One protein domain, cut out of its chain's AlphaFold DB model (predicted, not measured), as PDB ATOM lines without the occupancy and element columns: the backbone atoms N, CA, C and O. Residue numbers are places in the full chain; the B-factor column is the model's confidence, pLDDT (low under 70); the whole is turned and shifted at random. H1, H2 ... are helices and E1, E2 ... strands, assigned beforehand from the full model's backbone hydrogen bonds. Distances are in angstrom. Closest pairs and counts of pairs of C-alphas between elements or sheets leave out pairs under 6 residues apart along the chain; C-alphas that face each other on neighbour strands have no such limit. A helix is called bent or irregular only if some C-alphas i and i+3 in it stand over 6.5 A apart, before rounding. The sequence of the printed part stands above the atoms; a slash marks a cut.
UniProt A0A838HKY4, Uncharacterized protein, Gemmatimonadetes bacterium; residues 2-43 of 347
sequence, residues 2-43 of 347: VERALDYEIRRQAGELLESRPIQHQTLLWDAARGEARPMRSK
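What this domain is: This is residues 2 to 43 of the 347 residues of an uncharacterized protein of Gemmatimonadetes bacterium (UniProt A0A838HKY4). One long helix, H1, packs by its first part on a hairpin of two strands, E1 and E2, near the hairpin's turn, and the other ends of the strands point away from the helix. H1, the hairpin and the link of residues 19 to 25, which folds back from the end of H1 to E1, make the three sides of a rough triangle. The printed part has 42 residues with one named helix and two named strands, in the order H1, E1, E2 along the chain; the sheet has the order E1 - E2 and is antiparallel, and the class is mixed, helices and strands. The whole is only just compact, close to loose, with a radius of gyration of the C-alphas of 10.6 A, and the C-alphas span 30 by 21 by 14 A.

Where its parts are: H1 is the helix of residues 2 to 18, 24.2 A from first to last C-alpha, and it is not bent. It begins at C-alpha 2, at (-32.604, 45.090, -9.481), and ends at C-alpha 18, at (-31.348, 35.655, -31.689). E1 is the strand of residues 26 to 31, 15.5 A long from first to last C-alpha. E2 is the strand of residues 36 to 42, 17.1 A long, and it ends at C-alpha 42, at (-44.407, 52.029, -25.583).

How they stand to each other: In H1 every O i to N i+4 pair is within hydrogen-bond range. The pairs of C-alphas within 10 A between H1 and the sheet, 11 with E2 and 10 with E1, are made by residues 2 to 12 of H1. The closest C-alphas of H1 and E1 are those of Ala 5 and Trp 30, 6.1 A apart. The closest C-alphas of H1 and E2 are those of Ala 5 and Ala 37, 6.9 A apart. E1 and E2 form a hairpin of antiparallel neighbour strands, with 148 degrees between their N-to-C directions. Among the C-alphas that face each other are 30 and 37, 4.5 A apart, and 26 and 42, 4.6 A apart. N 29 and O 38, 2.8 A apart, and N 40 and O 27, 2.9 A apart, are within hydrogen-bond range.

The domain as a whole: The two C-alphas farthest apart are those of Ser 20 and Ala 33, at 30.0 A. The printed part has no cut. The link from H1 to E1, with 7 residues, is short, and the link from E1 to E2, with 4 residues, is tight. The mean pLDDT of the printed part is 91.0, and one printed residue, Lys 43, is under 70.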
ATOM      1  N   VAL A   2     -33.247  44.453  -8.311       95.31
ATOM      2  CA  VAL A   2     -32.604  45.090  -9.481       95.31
ATOM      3  C   VAL A   2     -31.841  44.075 -10.338       95.31
ATOM      4  O   VAL A   2     -32.163  43.931 -11.507       95.31
ATOM      5  N   GLU A   3     -30.929  43.306  -9.738       95.94
ATOM      6  CA  GLU A   3     -30.185  42.227 -10.414       95.94
ATOM      7  C   GLU A   3     -31.116  41.251 -11.153       95.94
ATOM      8  O   GLU A   3     -31.056  41.140 -12.369       95.94
ATOM      9  N   ARG A   4     -32.082  40.648 -10.445       93.88
ATOM     10  CA  ARG A   4     -33.079  39.730 -11.035       93.88
ATOM     11  C   ARG A   4     -33.848  40.333 -12.219       93.88
ATOM     12  O   ARG A   4     -34.141  39.618 -13.174       93.88
ATOM     13  N   ALA A   5     -34.209  41.613 -12.135       95.31
ATOM     14  CA  ALA A   5     -34.920  42.312 -13.200       95.31
ATOM     15  C   ALA A   5     -34.028  42.522 -14.430       95.31
ATOM     16  O   ALA A   5     -34.476  42.311 -15.557       95.31
ATOM     17  N   LEU A   6     -32.763  42.888 -14.207       95.88
ATOM     18  CA  LEU A   6     -31.767  43.034 -15.265       95.88
ATOM     19  C   LEU A   6     -31.465  41.686 -15.923       95.88
ATOM     20  O   LEU A   6     -31.531  41.597 -17.141       95.88
ATOM     21  N   ASP A   7     -31.246  40.622 -15.152       96.00
ATOM     22  CA  ASP A   7     -30.992  39.277 -15.687       96.00
ATOM     23  C   ASP A   7     -32.142  38.753 -16.545       96.00
ATOM     24  O   ASP A   7     -31.930  38.033 -17.525       96.00
ATOM     25  N   TYR A   8     -33.378  39.055 -16.143       94.81
ATOM     26  CA  TYR A   8     -34.560  38.735 -16.932       94.81
ATOM     27  C   TYR A   8     -34.544  39.501 -18.259       94.81
ATOM     28  O   TYR A   8     -34.692  38.893 -19.319       94.81
ATOM     29  N   GLU A   9     -34.336  40.818 -18.215       94.56
ATOM     30  CA  GLU A   9     -34.396  41.661 -19.408       94.56
ATOM     31  C   GLU A   9     -33.229  41.400 -20.367       94.56
ATOM     32  O   GLU A   9     -33.442  41.364 -21.577       94.56
ATOM     33  N   ILE A  10     -32.031  41.113 -19.848       95.38
ATOM     34  CA  ILE A  10     -30.872  40.670 -20.634       95.38
ATOM     35  C   ILE A  10     -31.238  39.411 -21.424       95.38
ATOM     36  O   ILE A  10     -31.049  39.367 -22.639       95.38
ATOM     37  N   ARG A  11     -31.817  38.398 -20.764       95.25
ATOM     38  CA  ARG A  11     -32.244  37.157 -21.429       95.25
ATOM     39  C   ARG A  11     -33.350  37.398 -22.453       95.25
ATOM     40  O   ARG A  11     -33.293  36.831 -23.542       95.25
ATOM     41  N   ARG A  12     -34.334  38.244 -22.132       92.81
ATOM     42  CA  ARG A  12     -35.430  38.589 -23.047       92.81
ATOM     43  C   ARG A  12     -34.897  39.268 -24.309       92.81
ATOM     44  O   ARG A  12     -35.188  38.805 -25.405       92.81
ATOM     45  N   GLN A  13     -34.095  40.323 -24.161       93.88
ATOM     46  CA  GLN A  13     -33.515  41.051 -25.293       93.88
ATOM     47  C   GLN A  13     -32.565  40.170 -26.111       93.88
ATOM     48  O   GLN A  13     -32.607  40.220 -27.337       93.88
ATOM     49  N   ALA A  14     -31.769  39.310 -25.468       95.50
ATOM     50  CA  ALA A  14     -30.941  38.335 -26.176       95.50
ATOM     51  C   ALA A  14     -31.787  37.381 -27.038       95.50
ATOM     52  O   ALA A  14     -31.433  37.127 -28.186       95.50
ATOM     53  N   GLY A  15     -32.923  36.897 -26.521       95.19
ATOM     54  CA  GLY A  15     -33.863  36.064 -27.278       95.19
ATOM     55  C   GLY A  15     -34.454  36.777 -28.498       95.19
ATOM     56  O   GLY A  15     -34.461  36.218 -29.590       95.19
ATOM     57  N   GLU A  16     -34.880  38.034 -28.343       93.50
ATOM     58  CA  GLU A  16     -35.358  38.854 -29.467       93.50
ATOM     59  C   GLU A  16     -34.286  38.997 -30.557       93.50
ATOM     60  O   GLU A  16     -34.570  38.782 -31.735       93.50
ATOM     61  N   LEU A  17     -33.040  39.288 -30.168       94.56
ATOM     62  CA  LEU A  17     -31.923  39.431 -31.103       94.56
ATOM     63  C   LEU A  17     -31.582  38.115 -31.817       94.56
ATOM     64  O   LEU A  17     -31.339  38.127 -33.022       94.56
ATOM     65  N   LEU A  18     -31.591  36.982 -31.105       96.12
ATOM     66  CA  LEU A  18     -31.348  35.655 -31.689       96.12
ATOM     67  C   LEU A  18     -32.415  35.278 -32.723       96.12
ATOM     68  O   LEU A  18     -32.102  34.673 -33.746       96.12
ATOM     69  N   GLU A  19     -33.662  35.680 -32.488       95.31
ATOM     70  CA  GLU A  19     -34.770  35.507 -33.429       95.31
ATOM     71  C   GLU A  19     -34.826  36.612 -34.504       95.31
ATOM     72  O   GLU A  19     -35.781  36.676 -35.278       95.31
ATOM     73  N   SER A  20     -33.803  37.477 -34.583       94.50
ATOM     74  CA  SER A  20     -33.733  38.619 -35.508       94.50
ATOM     75  C   SER A  20     -34.933  39.574 -35.402       94.50
ATOM     76  O   SER A  20     -35.295  40.245 -36.372       94.50
ATOM     77  N   ARG A  21     -35.564  39.649 -34.223       92.25
ATOM     78  CA  ARG A  21     -36.644  40.591 -33.917       92.25
ATOM     79  C   ARG A  21     -36.060  41.919 -33.412       92.25
ATOM     80  O   ARG A  21     -35.077  41.925 -32.671       92.25
ATOM     81  N   PRO A  22     -36.639  43.070 -33.801       87.81
ATOM     82  CA  PRO A  22     -36.152  44.370 -33.356       87.81
ATOM     83  C   PRO A  22     -36.443  44.595 -31.867       87.81
ATOM     84  O   PRO A  22     -37.545  44.321 -31.386       87.81
ATOM     85  N   ILE A  23     -35.480  45.171 -31.143       87.94
ATOM     86  CA  ILE A  23     -35.691  45.593 -29.754       87.94
ATOM     87  C   ILE A  23     -36.584  46.833 -29.731       87.94
ATOM     88  O   ILE A  23     -36.217  47.900 -30.219       87.94
ATOM     89  N   GLN A  24     -37.765  46.693 -29.136       85.38
ATOM     90  CA  GLN A  24     -38.699  47.800 -28.968       85.38
ATOM     91  C   GLN A  24     -38.318  48.664 -27.767       85.38
ATOM     92  O   GLN A  24     -38.040  48.159 -26.677       85.38
ATOM     93  N   HIS A  25     -38.356  49.983 -27.948       84.38
ATOM     94  CA  HIS A  25     -38.157  50.934 -26.862       84.38
ATOM     95  C   HIS A  25     -39.421  51.002 -26.001       84.38
ATOM     96  O   HIS A  25     -40.449  51.556 -26.394       84.38
ATOM     97  N   GLN A  26     -39.339  50.457 -24.793       87.19
ATOM     98  CA  GLN A  26     -40.471  50.364 -23.878       87.19
ATOM     99  C   GLN A  26     -40.047  50.641 -22.442       87.19
ATOM    100  O   GLN A  26     -38.898  50.436 -22.056       87.19
ATOM    101  N   THR A  27     -40.994  51.129 -21.648       87.75
ATOM    102  CA  THR A  27     -40.825  51.229 -20.197       87.75
ATOM    103  C   THR A  27     -41.431  49.980 -19.576       87.75
ATOM    104  O   THR A  27     -42.624  49.725 -19.753       87.75
ATOM    105  N   LEU A  28     -40.602  49.197 -18.889       90.94
ATOM    106  CA  LEU A  28     -40.996  47.944 -18.255       90.94
ATOM    107  C   LEU A  28     -41.107  48.113 -16.741       90.94
ATOM    108  O   LEU A  28     -40.314  48.825 -16.127       90.94
ATOM    109  N   LEU A  29     -42.063  47.411 -16.142       93.75
ATOM    110  CA  LEU A  29     -42.201  47.255 -14.702       93.75
ATOM    111  C   LEU A  29     -41.761  45.857 -14.295       93.75
ATOM    112  O   LEU A  29     -42.246  44.873 -14.848       93.75
ATOM    113  N   TRP A  30     -40.902  45.759 -13.289       95.94
ATOM    114  CA  TRP A  30     -40.551  44.477 -12.692       95.94
ATOM    115  C   TRP A  30     -41.634  44.011 -11.712       95.94
ATOM    116  O   TRP A  30     -41.867  44.664 -10.694       95.94
ATOM    117  N   ASP A  31     -42.264  42.866 -11.980       94.38
ATOM    118  CA  ASP A  31     -43.114  42.177 -11.010       94.38
ATOM    119  C   ASP A  31     -42.285  41.137 -10.245       94.38
ATOM    120  O   ASP A  31     -41.935  40.074 -10.761       94.38
ATOM    121  N   ALA A  32     -41.987  41.435  -8.980       93.12
ATOM    122  CA  ALA A  32     -41.169  40.567  -8.139       93.12
ATOM    123  C   ALA A  32     -41.857  39.249  -7.739       93.12
ATOM    124  O   ALA A  32     -41.151  38.269  -7.483       93.12
ATOM    125  N   ALA A  33     -43.195  39.219  -7.685       93.25
ATOM    126  CA  ALA A  33     -43.974  38.041  -7.307       93.25
ATOM    127  C   ALA A  33     -44.010  37.008  -8.437       93.25
ATOM    128  O   ALA A  33     -43.965  35.807  -8.181       93.25
ATOM    129  N   ARG A  34     -44.053  37.472  -9.688       90.12
ATOM    130  CA  ARG A  34     -44.040  36.608 -10.878       90.12
ATOM    131  C   ARG A  34     -42.667  36.447 -11.521       90.12
ATOM    132  O   ARG A  34     -42.484  35.531 -12.311       90.12
ATOM    133  N   GLY A  35     -41.699  37.285 -11.154       92.25
ATOM    134  CA  GLY A  35     -40.341  37.224 -11.691       92.25
ATOM    135  C   GLY A  35     -40.267  37.600 -13.171       92.25
ATOM    136  O   GLY A  35     -39.475  37.013 -13.904       92.25
ATOM    137  N   GLU A  36     -41.099  38.547 -13.605       92.56
ATOM    138  CA  GLU A  36     -41.224  38.958 -15.005       92.56
ATOM    139  C   GLU A  36     -41.242  40.485 -15.146       92.56
ATOM    140  O   GLU A  36     -41.702  41.202 -14.251       92.56
ATOM    141  N   ALA A  37     -40.771  40.986 -16.289       91.75
ATOM    142  CA  ALA A  37     -40.894  42.392 -16.655       91.75
ATOM    143  C   ALA A  37     -42.126  42.596 -17.551       91.75
ATOM    144  O   ALA A  37     -42.256  41.956 -18.594       91.75
ATOM    145  N   ARG A  38     -43.036  43.490 -17.155       89.88
ATOM    146  CA  ARG A  38     -44.260  43.797 -17.907       89.88
ATOM    147  C   ARG A  38     -44.172  45.146 -18.604       89.88
ATOM    148  O   ARG A  38     -43.746  46.112 -17.970       89.88
ATOM    149  N   PRO A  39     -44.627  45.262 -19.858       88.25
ATOM    150  CA  PRO A  39     -44.691  46.550 -20.524       88.25
ATOM    151  C   PRO A  39     -45.718  47.454 -19.844       88.25
ATOM    152  O   PRO A  39     -46.860  47.060 -19.622       88.25
ATOM    153  N   MET A  40     -45.304  48.678 -19.514       84.81
ATOM    154  CA  MET A  40     -46.211  49.728 -19.041       84.81
ATOM    155  C   MET A  40     -46.619  50.658 -20.179       84.81
ATOM    156  O   MET A  40     -47.786  51.012 -20.315       84.81
ATOM    157  N   ARG A  41     -45.637  51.090 -20.978       80.19
ATOM    158  CA  ARG A  41     -45.819  52.089 -22.031       80.19
ATOM    159  C   ARG A  41     -44.805  51.878 -23.155       80.19
ATOM    160  O   ARG A  41     -43.609  51.756 -22.876       80.19
ATOM    161  N   SER A  42     -45.269  51.914 -24.404       70.12
ATOM    162  CA  SER A  42     -44.407  52.029 -25.583       70.12
ATOM    163  C   SER A  42     -43.863  53.462 -25.692       70.12
ATOM    164  O   SER A  42     -44.602  54.445 -25.582       70.12
ATOM    165  N   LYS A  43     -42.544  53.612 -25.857       66.31
ATOM    166  CA  LYS A  43     -41.924  54.916 -26.141       66.31
ATOM    167  C   LYS A  43     -42.005  55.161 -27.649       66.31
ATOM    168  O   LYS A  43     -41.009  55.049 -28.348       66.31
TER     169      LYS A  43